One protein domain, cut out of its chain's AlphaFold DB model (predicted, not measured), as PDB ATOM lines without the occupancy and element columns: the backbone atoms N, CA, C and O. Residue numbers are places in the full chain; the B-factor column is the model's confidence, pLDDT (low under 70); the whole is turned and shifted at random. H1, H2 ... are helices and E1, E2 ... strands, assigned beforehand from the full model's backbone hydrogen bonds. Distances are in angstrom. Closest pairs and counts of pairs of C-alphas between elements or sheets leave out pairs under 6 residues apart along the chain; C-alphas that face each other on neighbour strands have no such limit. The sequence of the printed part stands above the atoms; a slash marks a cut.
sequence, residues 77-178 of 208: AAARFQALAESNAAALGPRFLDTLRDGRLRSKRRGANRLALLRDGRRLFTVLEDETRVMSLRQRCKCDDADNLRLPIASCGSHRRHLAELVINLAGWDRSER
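Overview. This is residues 77 to 178 of the 208 residues of an uncharacterized protein of Rhizobium radiobacter (UniProt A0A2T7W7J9). A small sheet of three strands has the long helix H4 laid across one face, and H1 packs along the side of H4 away from the sheet. H2 folds back beside the end of H1, and the loop-rich stretch around the short helix H3 makes one end of the longest axis, beyond the first residues of H4. The printed part has 102 residues, with four named helices and three named strands in the order H1 H2 E1 E2 E3 H3 H4. The sheet is antiparallel in the order E1 E2 E3, and the class is mixed, helices and strands. The whole is compact and rounded, with a radius of gyration of the C-alphas of 12.5 A and spans of 38 by 28 by 23 A.

Along the chain. The sheet holds E1, residues 105 to 109, E2, residues 114 to 119, 16.6 A long, and E3, residues 122 to 128, 18.4 A long. H4, residues 159 to 178, is the longest helix at 28.5 A and ends at C-alpha 178 at (93.028, 67.196, 109.821). H1, residues 77 to 90, is 20.1 A long and begins at C-alpha 77 at (84.958, 72.008, 104.087). H2 is residues 94 to 101, 10.6 A long, and H3 is residues 146 to 149.

Arrangement. E1, E2 and E3 form a meander, each strand the antiparallel neighbour of the one before, and both E1 and E2 and E2 and E3 are hairpins. N 106 and O 118 are 2.9 A apart across E1 and E2, and N 117 and O 125 are 3.0 A apart across E2 and E3. Residues 127 to 128 of E3 also pair, antiparallel, with residues 133 to 134. H4 is on the sheet at a height of 8.3 A, making two layers, a helix on one face of a sheet. On the local plane it stands at 78 degrees to E1, across the strands, over E1 and E3 and only just over E2, with 3 of its C-alphas falling there. The closest C-alphas of E1 and H4 are those of Ser 107 and Ala 171, 5.5 A apart. H1 touches H4 at a shallow tilt of 27 degrees, opposite ways, closest at the C-alphas of Ala 78 and Trp 173, 4.7 A. With residues 86 to 90 alone, H1 touches H2, closest at the C-alphas of Ala 89 and Leu 97, 4.7 A; the two form a helical hairpin. H2 only grazes the sheet, with residues 96 to 100. H3 touches no helix and is not on the sheet. Every O i to N i+4 pair is within hydrogen-bond range in H1 and H2, and 15 of 16 are in H4; H3 is too short for such a pair.

Size, cuts and confidence. The C-alphas farthest apart, of Asn 148 and Arg 178, are 38.7 A apart. The printed part has no cut. The link from E3 to H3, residues 129 to 145, is long. The mean pLDDT of the printed part is 96.2, and no printed residue is under 70.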
ATOM      1  N   ALA A  77      85.202  71.482 102.745       91.06
ATOM      2  CA  ALA A  77      84.958  72.008 104.087       91.06
ATOM      3  C   ALA A  77      86.087  72.944 104.556       91.06
ATOM      4  O   ALA A  77      85.819  74.056 105.016       91.06
ATOM      5  N   ALA A  78      87.348  72.525 104.400       92.00
ATOM      6  CA  ALA A  78      88.507  73.333 104.779       92.00
ATOM      7  C   ALA A  78      88.589  74.603 103.920       92.00
ATOM      8  O   ALA A  78      88.763  75.700 104.453       92.00
ATOM      9  N   ALA A  79      88.347  74.463 102.615       89.00
ATOM     10  CA  ALA A  79      88.241  75.554 101.651       89.00
ATOM     11  C   ALA A  79      87.218  76.620 102.059       89.00
ATOM     12  O   ALA A  79      87.526  77.814 102.079       89.00
ATOM     13  N   ARG A  80      86.009  76.198 102.443       91.31
ATOM     14  CA  ARG A  80      84.958  77.102 102.918       91.31
ATOM     15  C   ARG A  80      85.394  77.861 104.170       91.31
ATOM     16  O   ARG A  80      85.196  79.072 104.248       91.31
ATOM     17  N   PHE A  81      85.987  77.177 105.149       95.31
ATOM     18  CA  PHE A  81      86.468  77.839 106.363       95.31
ATOM     19  C   PHE A  81      87.627  78.804 106.092       95.31
ATOM     20  O   PHE A  81      87.638  79.889 106.676       95.31
ATOM     21  N   GLN A  82      88.547  78.467 105.180       94.06
ATOM     22  CA  GLN A  82      89.583  79.390 104.710       94.06
ATOM     23  C   GLN A  82      88.956  80.646 104.096       94.06
ATOM     24  O   GLN A  82      89.300  81.750 104.506       94.06
ATOM     25  N   ALA A  83      88.001  80.498 103.171       92.31
ATOM     26  CA  ALA A  83      87.352  81.633 102.512       92.31
ATOM     27  C   ALA A  83      86.641  82.562 103.513       92.31
ATOM     28  O   ALA A  83      86.774  83.785 103.445       92.31
ATOM     29  N   LEU A  84      85.932  81.990 104.493       95.62
ATOM     30  CA  LEU A  84      85.292  82.764 105.558       95.62
ATOM     31  C   LEU A  84      86.319  83.442 106.483       95.62
ATOM     32  O   LEU A  84      86.105  84.574 106.917       95.62
ATOM     33  N   ALA A  85      87.444  82.784 106.784       97.00
ATOM     34  CA  ALA A  85      88.530  83.384 107.559       97.00
ATOM     35  C   ALA A  85      89.194  84.550 106.804       97.00
ATOM     36  O   ALA A  85      89.400  85.608 107.394       97.00
ATOM     37  N   GLU A  86      89.468  84.389 105.506       95.75
ATOM     38  CA  GLU A  86      90.008  85.441 104.634       95.75
ATOM     39  C   GLU A  86      89.047  86.634 104.547       95.75
ATOM     40  O   GLU A  86      89.476  87.771 104.731       95.75
ATOM     41  N   SER A  87      87.742  86.395 104.372       96.69
ATOM     42  CA  SER A  87      86.724  87.457 104.373       96.69
ATOM     43  C   SER A  87      86.690  88.226 105.699       96.69
ATOM     44  O   SER A  87      86.702  89.460 105.713       96.69
ATOM     45  N   ASN A  88      86.733  87.515 106.829       98.31
ATOM     46  CA  ASN A  88      86.746  88.147 108.147       98.31
ATOM     47  C   ASN A  88      88.032  88.928 108.415       98.31
ATOM     48  O   ASN A  88      87.980  89.985 109.038       98.31
ATOM     49  N   ALA A  89      89.178  88.424 107.956       97.94
ATOM     50  CA  ALA A  89      90.449  89.126 108.066       97.94
ATOM     51  C   ALA A  89      90.478  90.378 107.176       97.94
ATOM     52  O   ALA A  89      90.910  91.428 107.642       97.94
ATOM     53  N   ALA A  90      89.941  90.303 105.955       97.62
ATOM     54  CA  ALA A  90      89.819  91.449 105.055       97.62
ATOM     55  C   ALA A  90      88.974  92.575 105.668       97.62
ATOM     56  O   ALA A  90      89.353  93.741 105.588       97.62
ATOM     57  N   ALA A  91      87.882  92.230 106.361       97.94
ATOM     58  CA  ALA A  91      87.057  93.197 107.088       97.94
ATOM     59  C   ALA A  91      87.786  93.879 108.264       97.94
ATOM     60  O   ALA A  91      87.323  94.907 108.746       97.94
ATOM     61  N   LEU A  92      88.905  93.322 108.741       97.75
ATOM     62  CA  LEU A  92      89.749  93.906 109.792       97.75
ATOM     63  C   LEU A  92      90.915  94.732 109.228       97.75
ATOM     64  O   LEU A  92      91.587  95.422 109.997       97.75
ATOM     65  N   GLY A  93      91.139  94.669 107.915       97.75
ATOM     66  CA  GLY A  93      92.110  95.471 107.181       97.75
ATOM     67  C   GLY A  93      93.113  94.644 106.358       97.75
ATOM     68  O   GLY A  93      93.313  93.452 106.625       97.75
ATOM     69  N   PRO A  94      93.765  95.259 105.350       97.12
ATOM     70  CA  PRO A  94      94.683  94.568 104.443       97.12
ATOM     71  C   PRO A  94      95.877  93.898 105.136       97.12
ATOM     72  O   PRO A  94      96.163  92.736 104.861       97.12
ATOM     73  N   ARG A  95      96.535  94.561 106.097       96.12
ATOM     74  CA  ARG A  95      97.689  93.960 106.794       96.12
ATOM     75  C   ARG A  95      97.244  92.814 107.696       96.12
ATOM     76  O   ARG A  95      98.024  91.900 107.978       96.12
ATOM     77  N   PHE A  96      96.007  92.864 108.191       95.69
ATOM     78  CA  PHE A  96      95.428  91.772 108.963       95.69
ATOM     79  C   PHE A  96      95.199  90.535 108.079       95.69
ATOM     80  O   PHE A  96      95.554  89.425 108.485       95.69
ATOM     81  N   LEU A  97      94.677  90.728 106.862       96.38
ATOM     82  CA  LEU A  97      94.567  89.680 105.841       96.38
ATOM     83  C   LEU A  97      95.937  89.117 105.446       96.38
ATOM     84  O   LEU A  97      96.098  87.898 105.416       96.38
ATOM     85  N   ASP A  98      96.935  89.968 105.225       94.94
ATOM     86  CA  ASP A  98      98.292  89.515 104.902       94.94
ATOM     87  C   ASP A  98      98.889  88.699 106.056       94.94
ATOM     88  O   ASP A  98      99.439  87.623 105.847       94.94
ATOM     89  N   THR A  99      98.669  89.122 107.307       95.25
ATOM     90  CA  THR A  99      99.098  88.357 108.493       95.25
ATOM     91  C   THR A  99      98.434  86.971 108.554       95.25
ATOM     92  O   THR A  99      99.055  86.007 109.013       95.25
ATOM     93  N   LEU A 100      97.175  86.846 108.114       95.50
ATOM     94  CA  LEU A 100      96.512  85.548 107.984       95.50
ATOM     95  C   LEU A 100      97.189  84.693 106.905       95.50
ATOM     96  O   LEU A 100      97.551  83.552 107.192       95.50
ATOM     97  N   ARG A 101      97.375  85.245 105.699       92.12
ATOM     98  CA  ARG A 101      98.000  84.550 104.564       92.12
ATOM     99  C   ARG A 101      99.422  84.110 104.894       92.12
ATOM    100  O   ARG A 101      99.781  82.970 104.648       92.12
ATOM    101  N   ASP A 102     100.191  84.914 105.612       92.06
ATOM    102  CA  ASP A 102     101.534  84.540 106.071       92.06
ATOM    103  C   ASP A 102     101.550  83.389 107.106       92.06
ATOM    104  O   ASP A 102     102.613  82.991 107.589       92.06
ATOM    105  N   GLY A 103     100.389  82.852 107.504       91.81
ATOM    106  CA  GLY A 103     100.280  81.753 108.468       91.81
ATOM    107  C   GLY A 103     100.617  82.168 109.902       91.81
ATOM    108  O   GLY A 103     100.895  81.322 110.763       91.81
ATOM    109  N   ARG A 104     100.606  83.478 110.176       95.31
ATOM    110  CA  ARG A 104     100.981  84.064 111.471       95.31
ATOM    111  C   ARG A 104      99.823  84.093 112.457       95.31
ATOM    112  O   ARG A 104     100.060  84.254 113.655       95.31
ATOM    113  N   LEU A 105      98.590  83.917 111.983       96.88
ATOM    114  CA  LEU A 105      97.399  83.774 112.817       96.88
ATOM    115  C   LEU A 105      97.043  82.304 113.025       96.88
ATOM    116  O   LEU A 105      97.010  81.521 112.081       96.88
ATOM    117  N   ARG A 106      96.743  81.926 114.272       96.69
ATOM    118  CA  ARG A 106      96.302  80.567 114.622       96.69
ATOM    119  C   ARG A 106      95.195  80.594 115.662       96.69
ATOM    120  O   ARG A 106      95.213  81.426 116.568       96.69
ATOM    121  N   SER A 107      94.274  79.639 115.574       97.75
ATOM    122  CA  SER A 107      93.316  79.365 116.648       97.75
ATOM    123  C   SER A 107      93.874  78.302 117.595       97.75
ATOM    124  O   SER A 107      94.530  77.356 117.163       97.75
ATOM    125  N   LYS A 108      93.638  78.449 118.903       97.75
ATOM    126  CA  LYS A 108      94.017  77.452 119.918       97.75
ATOM    127  C   LYS A 108      92.888  77.237 120.918       97.75
ATOM    128  O   LYS A 108      92.457  78.186 121.572       97.75
ATOM    129  N   ARG A 109      92.464  75.985 121.102       97.31
ATOM    130  CA  ARG A 109      91.450  75.618 122.102       97.31
ATOM    131  C   ARG A 109      91.962  75.835 123.534       97.31
ATOM    132  O   ARG A 109      93.125  75.571 123.843       97.31
ATOM    133  N   ARG A 110      91.099  76.376 124.399       94.75
ATOM    134  CA  ARG A 110      91.366  76.767 125.798       94.75
ATOM    135  C   ARG A 110      90.252  76.260 126.732       94.75
ATOM    136  O   ARG A 110      89.717  77.021 127.535       94.75
ATOM    137  N   GLY A 111      89.889  74.989 126.592       92.88
ATOM    138  CA  GLY A 111      88.754  74.357 127.274       92.88
ATOM    139  C   GLY A 111      87.626  73.996 126.305       92.88
ATOM    140  O   GLY A 111      87.795  74.123 125.092       92.88
ATOM    141  N   ALA A 112      86.490  73.549 126.843       91.12
ATOM    142  CA  ALA A 112      85.378  73.030 126.044       91.12
ATOM    143  C   ALA A 112      84.830  74.068 125.048       91.12
ATOM    144  O   ALA A 112      84.802  73.793 123.857       91.12
ATOM    145  N   ASN A 113      84.519  75.280 125.517       95.88
ATOM    146  CA  ASN A 113      83.848  76.330 124.736       95.88
ATOM    147  C   ASN A 113      84.702  77.613 124.591       95.88
ATOM    148  O   ASN A 113      84.217  78.736 124.707       95.88
ATOM    149  N   ARG A 114      86.030  77.490 124.462       98.00
ATOM    150  CA  ARG A 114      86.914  78.668 124.359       98.00
ATOM    151  C   ARG A 114      87.986  78.472 123.306       98.00
ATOM    152  O   ARG A 114      88.748  77.507 123.362       98.00
ATOM    153  N   LEU A 115      88.117  79.454 122.421       98.50
ATOM    154  CA  LEU A 115      89.166  79.510 121.407       98.50
ATOM    155  C   LEU A 115      89.960  80.809 121.548       98.50
ATOM    156  O   LEU A 115      89.400  81.888 121.715       98.50
ATOM    157  N   ALA A 116      91.284  80.726 121.505       98.19
ATOM    158  CA  ALA A 116      92.168  81.883 121.522       98.19
ATOM    159  C   ALA A 116      92.701  82.174 120.121       98.19
ATOM    160  O   ALA A 116      93.198  81.260 119.465       98.19
ATOM    161  N   LEU A 117      92.683  83.449 119.718       98.50
ATOM    162  CA  LEU A 117      93.479  83.901 118.582       98.50
ATOM    163  C   LEU A 117      94.917  84.108 119.041       98.50
ATOM    164  O   LEU A 117      95.173  84.844 120.003       98.50
ATOM    165  N   LEU A 118      95.850  83.486 118.336       98.44
ATOM    166  CA  LEU A 118      97.278  83.704 118.480       98.44
ATOM    167  C   LEU A 118      97.802  84.426 117.238       98.44
ATOM    168  O   LEU A 118      97.406  84.087 116.127       98.44
ATOM    169  N   ARG A 119      98.718  85.371 117.440       97.62
ATOM    170  CA  ARG A 119      99.567  85.959 116.404       97.62
ATOM    171  C   ARG A 119     101.015  85.686 116.771       97.62
ATOM    172  O   ARG A 119     101.423  86.035 117.877       97.62
ATOM    173  N   ASP A 120     101.764  85.032 115.889       96.31
ATOM    174  CA  ASP A 120     103.168  84.661 116.137       96.31
ATOM    175  C   ASP A 120     103.342  83.919 117.481       96.31
ATOM    176  O   ASP A 120     104.221  84.208 118.290       96.31
ATOM    177  N   GLY A 121     102.400  83.018 117.791       95.56
ATOM    178  CA  GLY A 121     102.353  82.270 119.054       95.56
ATOM    179  C   GLY A 121     101.867  83.059 120.280       95.56
ATOM    180  O   GLY A 121     101.541  82.454 121.304       95.56
ATOM    181  N   ARG A 122     101.735  84.387 120.197       97.12
ATOM    182  CA  ARG A 122     101.257  85.242 121.295       97.12
ATOM    183  C   ARG A 122      99.747  85.418 121.239       97.12
ATOM    184  O   ARG A 122      99.174  85.704 120.193       97.12
ATOM    185  N   ARG A 123      99.074  85.277 122.382       97.25
ATOM    186  CA  ARG A 123      97.614  85.433 122.458       97.25
ATOM    187  C   ARG A 123      97.205  86.889 122.248       97.25
ATOM    188  O   ARG A 123      97.638  87.749 123.007       97.25
ATOM    189  N   LEU A 124      96.282  87.119 121.315       96.75
ATOM    190  CA  LEU A 124      95.616  88.410 121.133       96.75
ATOM    191  C   LEU A 124      94.356  88.521 121.997       96.75
ATOM    192  O   LEU A 124      94.238  89.446 122.792       96.75
ATOM    193  N   PHE A 125      93.425  87.573 121.867       97.38
ATOM    194  CA  PHE A 125      92.184  87.525 122.647       97.38
ATOM    195  C   PHE A 125      91.597  86.108 122.663       97.38
ATOM    196  O   PHE A 125      92.169  85.168 122.108       97.38
ATOM    197  N   THR A 126      90.468  85.941 123.349       98.12
ATOM    198  CA  THR A 126      89.732  84.676 123.452       98.12
ATOM    199  C   THR A 126      88.264  84.912 123.120       98.12
ATOM    200  O   THR A 126      87.721  85.974 123.437       98.12
ATOM    201  N   VAL A 127      87.652  83.929 122.470       98.31
ATOM    202  CA  VAL A 127      86.242  83.899 122.087       98.31
ATOM    203  C   VAL A 127      85.552  82.718 122.763       98.31
ATOM    204  O   VAL A 127      86.194  81.698 123.033       98.31
ATOM    205  N   LEU A 128      84.261  82.876 123.037       98.06
ATOM    206  CA  LEU A 128      83.337  81.783 123.325       98.06
ATOM    207  C   LEU A 128      82.811  81.274 121.982       98.06
ATOM    208  O   LEU A 128      82.336  82.078 121.178       98.06
ATOM    209  N   GLU A 129      82.977  79.978 121.727       96.62
ATOM    210  CA  GLU A 129      82.662  79.352 120.435       96.62
ATOM    211  C   GLU A 129      81.143  79.305 120.228       96.62
ATOM    212  O   GLU A 129      80.654  79.858 119.246       96.62
ATOM    213  N   ASP A 130      80.399  78.794 121.211       95.44
ATOM    214  CA  ASP A 130      78.941  78.618 121.137       95.44
ATOM    215  C   ASP A 130      78.186  79.952 121.018       95.44
ATOM    216  O   ASP A 130      77.172  80.052 120.337       95.44
ATOM    217  N   GLU A 131      78.700  81.011 121.651       96.75
ATOM    218  CA  GLU A 131      78.108  82.356 121.588       96.75
ATOM    219  C   GLU A 131      78.624  83.188 120.405       96.75
ATOM    220  O   GLU A 131      78.173  84.317 120.206       96.75
ATOM    221  N   THR A 132      79.626  82.695 119.664       97.06
ATOM    222  CA  THR A 132      80.326  83.454 118.612       97.06
ATOM    223  C   THR A 132      80.719  84.863 119.084       97.06
ATOM    224  O   THR A 132      80.423  85.888 118.462       97.06
ATOM    225  N   ARG A 133      81.383  84.944 120.248       96.81
ATOM    226  CA  ARG A 133      81.624  86.228 120.931       96.81
ATOM    227  C   ARG A 133      83.022  86.355 121.518       96.81
ATOM    228  O   ARG A 133      83.507  85.476 122.220       96.81
ATOM    229  N   VAL A 134      83.641  87.523 121.328       97.56
ATOM    230  CA  VAL A 134      84.880  87.905 122.024       97.56
ATOM    231  C   VAL A 134      84.614  88.102 123.523       97.56
ATOM    232  O   VAL A 134      83.726  88.861 123.910       97.56
ATOM    233  N   MET A 135      85.418  87.465 124.380       96.56
ATOM    234  CA  MET A 135      85.200  87.459 125.835       96.56
ATOM    235  C   MET A 135      85.387  88.831 126.497       96.56
ATOM    236  O   MET A 135      84.661  89.165 127.428       96.56
ATOM    237  N   SER A 136      86.353  89.629 126.034       95.25
ATOM    238  CA  SER A 136      86.616  90.975 126.563       95.25
ATOM    239  C   SER A 136      86.458  92.010 125.460       95.25
ATOM    240  O   SER A 136      87.278  92.070 124.545       95.25
ATOM    241  N   LEU A 137      85.406  92.828 125.543       95.25
ATOM    242  CA  LEU A 137      85.111  93.863 124.545       95.25
ATOM    243  C   LEU A 137      85.756  95.220 124.863       95.25
ATOM    244  O   LEU A 137      85.834  96.074 123.984       95.25
ATOM    245  N   ARG A 138      86.229  95.418 126.103       96.00
ATOM    246  CA  ARG A 138      86.860  96.671 126.565       96.00
ATOM    247  C   ARG A 138      88.308  96.830 126.099       96.00
ATOM    248  O   ARG A 138      88.854  97.925 126.159       96.00
ATOM    249  N   GLN A 139      88.948  95.750 125.653       95.44
ATOM    250  CA  GLN A 139      90.288  95.832 125.078       95.44
ATOM    251  C   GLN A 139      90.265  96.599 123.749       95.44
ATOM    252  O   GLN A 139      89.270  96.549 123.023       95.44
ATOM    253  N   ARG A 140      91.390  97.235 123.401       96.56
ATOM    254  CA  ARG A 140      91.580  97.869 122.086       96.56
ATOM    255  C   ARG A 140      91.292  96.884 120.957       96.56
ATOM    256  O   ARG A 140      91.697  95.716 121.059       96.56
ATOM    257  N   CYS A 141      90.641  97.368 119.900       97.38
ATOM    258  CA  CYS A 141      90.422  96.596 118.680       97.38
ATOM    259  C   CYS A 141      91.746  96.063 118.107       97.38
ATOM    260  O   CYS A 141      92.823  96.539 118.461       97.38
ATOM    261  N   LYS A 142      91.664  95.022 117.274       96.25
ATOM    262  CA  LYS A 142      92.820  94.406 116.603       96.25
ATOM    263  C   LYS A 142      92.816  94.635 115.087       96.25
ATOM    264  O   LYS A 142      93.616  94.008 114.412       96.25
ATOM    265  N   CYS A 143      91.920  95.483 114.574       96.94
ATOM    266  CA  CYS A 143      91.911  95.896 113.171       96.94
ATOM    267  C   CYS A 143      93.122  96.777 112.841       96.94
ATOM    268  O   CYS A 143      93.829  97.241 113.740       96.94
ATOM    269  N   ASP A 144      93.342  97.041 111.560       97.19
ATOM    270  CA  ASP A 144      94.492  97.823 111.116       97.19
ATOM    271  C   ASP A 144      94.485  99.275 111.598       97.19
ATOM    272  O   ASP A 144      95.547  99.814 111.913       97.19
ATOM    273  N   ASP A 145      93.300  99.854 111.777       96.00
ATOM    274  CA  ASP A 145      93.124 101.214 112.293       96.00
ATOM    275  C   ASP A 145      93.187 101.311 113.825       96.00
ATOM    276  O   ASP A 145      92.970 102.384 114.392       96.00
ATOM    277  N   ALA A 146      93.461 100.210 114.533       93.44
ATOM    278  CA  ALA A 146      93.398 100.171 115.994       93.44
ATOM    279  C   ALA A 146      94.333 101.180 116.681       93.44
ATOM    280  O   ALA A 146      93.973 101.724 117.730       93.44
ATOM    281  N   ASP A 147      95.505 101.449 116.104       91.44
ATOM    282  CA  ASP A 147      96.473 102.399 116.668       91.44
ATOM    283  C   ASP A 147      96.036 103.859 116.483       91.44
ATOM    284  O   ASP A 147      96.266 104.686 117.375       91.44
ATOM    285  N   ASN A 148      95.339 104.142 115.377       94.31
ATOM    286  CA  ASN A 148      94.816 105.464 115.032       94.31
ATOM    287  C   ASN A 148      93.530 105.767 115.806       94.31
ATOM    288  O   ASN A 148      93.443 106.768 116.513       94.31
ATOM    289  N   LEU A 149      92.540 104.875 115.720       93.81
ATOM    290  CA  LEU A 149      91.223 105.064 116.332       93.81
ATOM    291  C   LEU A 149      91.253 104.867 117.847       93.81
ATOM    292  O   LEU A 149      90.460 105.465 118.570       93.81
ATOM    293  N   ARG A 150      92.134 103.984 118.340       94.25
ATOM    294  CA  ARG A 150      92.257 103.608 119.763       94.25
ATOM    295  C   ARG A 150      90.945 103.144 120.411       94.25
ATOM    296  O   ARG A 150      90.843 103.107 121.637       94.25
ATOM    297  N   LEU A 151      89.966 102.741 119.602       96.88
ATOM    298  CA  LEU A 151      88.652 102.310 120.063       96.88
ATOM    299  C   LEU A 151      88.713 100.915 120.707       96.88
ATOM    300  O   LEU A 151      89.464 100.038 120.250       96.88
ATOM    301  N   PRO A 152      87.900 100.657 121.747       97.69
ATOM    302  CA  PRO A 152      87.671  99.300 122.222       97.69
ATOM    303  C   PRO A 152      86.929  98.478 121.157       97.69
ATOM    304  O   PRO A 152      86.210  99.028 120.322       97.69
ATOM    305  N   ILE A 153      87.040  97.145 121.216       97.25
ATOM    306  CA  ILE A 153      86.299  96.232 120.320       97.25
ATOM    307  C   ILE A 153      84.791  96.535 120.345       97.25
ATOM    308  O   ILE A 153      84.142  96.465 119.306       97.25
ATOM    309  N   ALA A 154      84.246  96.895 121.512       96.88
ATOM    310  CA  ALA A 154      82.831  97.235 121.687       96.88
ATOM    311  C   ALA A 154      82.338  98.388 120.794       96.88
ATOM    312  O   ALA A 154      81.152  98.433 120.486       96.88
ATOM    313  N   SER A 155      83.226  99.306 120.401       96.88
ATOM    314  CA  SER A 155      82.879 100.544 119.689       96.88
ATOM    315  C   SER A 155      83.465 100.603 118.278       96.88
ATOM    316  O   SER A 155      83.312 101.605 117.589       96.88
ATOM    317  N   CYS A 156      84.144  99.546 117.831       96.81
ATOM    318  CA  CYS A 156      84.813  99.500 116.533       96.81
ATOM    319  C   CYS A 156      83.918  98.822 115.479       96.81
ATOM    320  O   CYS A 156      84.278  97.795 114.903       96.81
ATOM    321  N   GLY A 157      82.707  99.358 115.291       94.12
ATOM    322  CA  GLY A 157      81.735  98.874 114.305       94.12
ATOM    323  C   GLY A 157      81.427  97.374 114.417       94.12
ATOM    324  O   GLY A 157      81.187  96.843 115.503       94.12
ATOM    325  N   SER A 158      81.452  96.671 113.282       96.06
ATOM    326  CA  SER A 158      81.203  95.226 113.198       96.06
ATOM    327  C   SER A 158      82.406  94.359 113.595       96.06
ATOM    328  O   SER A 158      82.289  93.129 113.598       96.06
ATOM    329  N   HIS A 159      83.555  94.941 113.968       97.62
ATOM    330  CA  HIS A 159      84.787  94.175 114.194       97.62
ATOM    331  C   HIS A 159      84.667  93.148 115.318       97.62
ATOM    332  O   HIS A 159      85.301  92.100 115.247       97.62
ATOM    333  N   ARG A 160      83.807  93.372 116.322       97.31
ATOM    334  CA  ARG A 160      83.486  92.346 117.330       97.31
ATOM    335  C   ARG A 160      83.082  91.017 116.681       97.31
ATOM    336  O   ARG A 160      83.525  89.966 117.143       97.31
ATOM    337  N   ARG A 161      82.221  91.073 115.661       98.06
ATOM    338  CA  ARG A 161      81.688  89.900 114.965       98.06
ATOM    339  C   ARG A 161      82.770  89.250 114.108       98.06
ATOM    340  O   ARG A 161      83.053  88.076 114.308       98.06
ATOM    341  N   HIS A 162      83.454  90.032 113.270       98.44
ATOM    342  CA  HIS A 162      84.531  89.517 112.413       98.44
ATOM    343  C   HIS A 162      85.675  88.889 113.219       98.44
ATOM    344  O   HIS A 162      86.159  87.820 112.862       98.44
ATOM    345  N   LEU A 163      86.064  89.487 114.353       98.44
ATOM    346  CA  LEU A 163      87.063  88.910 115.257       98.44
ATOM    347  C   LEU A 163      86.605  87.575 115.855       98.44
ATOM    348  O   LEU A 163      87.425  86.673 116.000       98.44
ATOM    349  N   ALA A 164      85.328  87.438 116.222       98.50
ATOM    350  CA  ALA A 164      84.806  86.191 116.774       98.50
ATOM    351  C   ALA A 164      84.734  85.086 115.712       98.50
ATOM    352  O   ALA A 164      85.311  84.011 115.892       98.50
ATOM    353  N   GLU A 165      84.085  85.384 114.588       98.62
ATOM    354  CA  GLU A 165      83.906  84.456 113.473       98.62
ATOM    355  C   GLU A 165      85.257  84.031 112.877       98.62
ATOM    356  O   GLU A 165      85.439  82.860 112.564       98.62
ATOM    357  N   LEU A 166      86.247  84.931 112.775       98.56
ATOM    358  CA  LEU A 166      87.599  84.585 112.316       98.56
ATOM    359  C   LEU A 166      88.209  83.445 113.142       98.56
ATOM    360  O   LEU A 166      88.742  82.494 112.580       98.56
ATOM    361  N   VAL A 167      88.144  83.526 114.474       98.50
ATOM    362  CA  VAL A 167      88.772  82.525 115.357       98.50
ATOM    363  C   VAL A 167      88.094  81.163 115.234       98.50
ATOM    364  O   VAL A 167      88.771  80.131 115.279       98.50
ATOM    365  N   ILE A 168      86.771  81.169 115.067       98.56
ATOM    366  CA  ILE A 168      85.968  79.963 114.849       98.56
ATOM    367  C   ILE A 168      86.287  79.365 113.480       98.56
ATOM    368  O   ILE A 168      86.570  78.172 113.395       98.56
ATOM    369  N   ASN A 169      86.340  80.187 112.432       98.38
ATOM    370  CA  ASN A 169      86.667  79.739 111.081       98.38
ATOM    371  C   ASN A 169      88.096  79.195 110.992       98.38
ATOM    372  O   ASN A 169      88.303  78.165 110.366       98.38
ATOM    373  N   LEU A 170      89.066  79.780 111.703       98.00
ATOM    374  CA  LEU A 170      90.416  79.213 111.811       98.00
ATOM    375  C   LEU A 170      90.427  77.840 112.495       98.00
ATOM    376  O   LEU A 170      91.162  76.950 112.076       98.00
ATOM    377  N   ALA A 171      89.615  77.646 113.539       97.88
ATOM    378  CA  ALA A 171      89.487  76.337 114.181       97.88
ATOM    379  C   ALA A 171      88.767  75.319 113.280       97.88
ATOM    380  O   ALA A 171      89.137  74.148 113.258       97.88
ATOM    381  N   GLY A 172      87.742  75.757 112.543       97.44
ATOM    382  CA  GLY A 172      87.035  74.948 111.551       97.44
ATOM    383  C   GLY A 172      87.941  74.524 110.402       97.44
ATOM    384  O   GLY A 172      87.935  73.350 110.029       97.44
ATOM    385  N   TRP A 173      88.772  75.444 109.909       96.00
ATOM    386  CA  TRP A 173      89.776  75.181 108.884       96.00
ATOM    387  C   TRP A 173      90.767  74.115 109.361       96.00
ATOM    388  O   TRP A 173      90.844  73.052 108.752       96.00
ATOM    389  N   ASP A 174      91.432  74.327 110.498       95.12
ATOM    390  CA  ASP A 174      92.412  73.378 111.048       95.12
ATOM    391  C   ASP A 174      91.817  71.983 111.325       95.12
ATOM    392  O   ASP A 174      92.450  70.954 111.085       95.12
ATOM    393  N   ARG A 175      90.573  71.923 111.809       96.19
ATOM    394  CA  ARG A 175      89.854  70.656 112.009       96.19
ATOM    395  C   ARG A 175      89.564  69.948 110.685       96.19
ATOM    396  O   ARG A 175      89.704  68.732 110.614       96.19
ATOM    397  N   SER A 176      89.152  70.697 109.665       95.56
ATOM    398  CA  SER A 176      88.788  70.143 108.358       95.56
ATOM    399  C   SER A 176      90.016  69.664 107.583       95.56
ATOM    400  O   SER A 176      89.953  68.608 106.967       95.56
ATOM    401  N   GLU A 177      91.147  70.370 107.685       93.56
ATOM    402  CA  GLU A 177      92.448  69.902 107.174       93.56
ATOM    403  C   GLU A 177      92.833  68.559 107.791       93.56
ATOM    404  O   GLU A 177      93.184  67.612 107.088       93.56
ATOM    405  N   ARG A 178      92.733  68.450 109.122       93.62
ATOM    406  CA  ARG A 178      93.028  67.196 109.821       93.62
ATOM    407  C   ARG A 178      92.101  66.071 109.372       93.62
ATOM    408  O   ARG A 178      92.599  65.018 108.997       93.62
TER     409      ARG A 178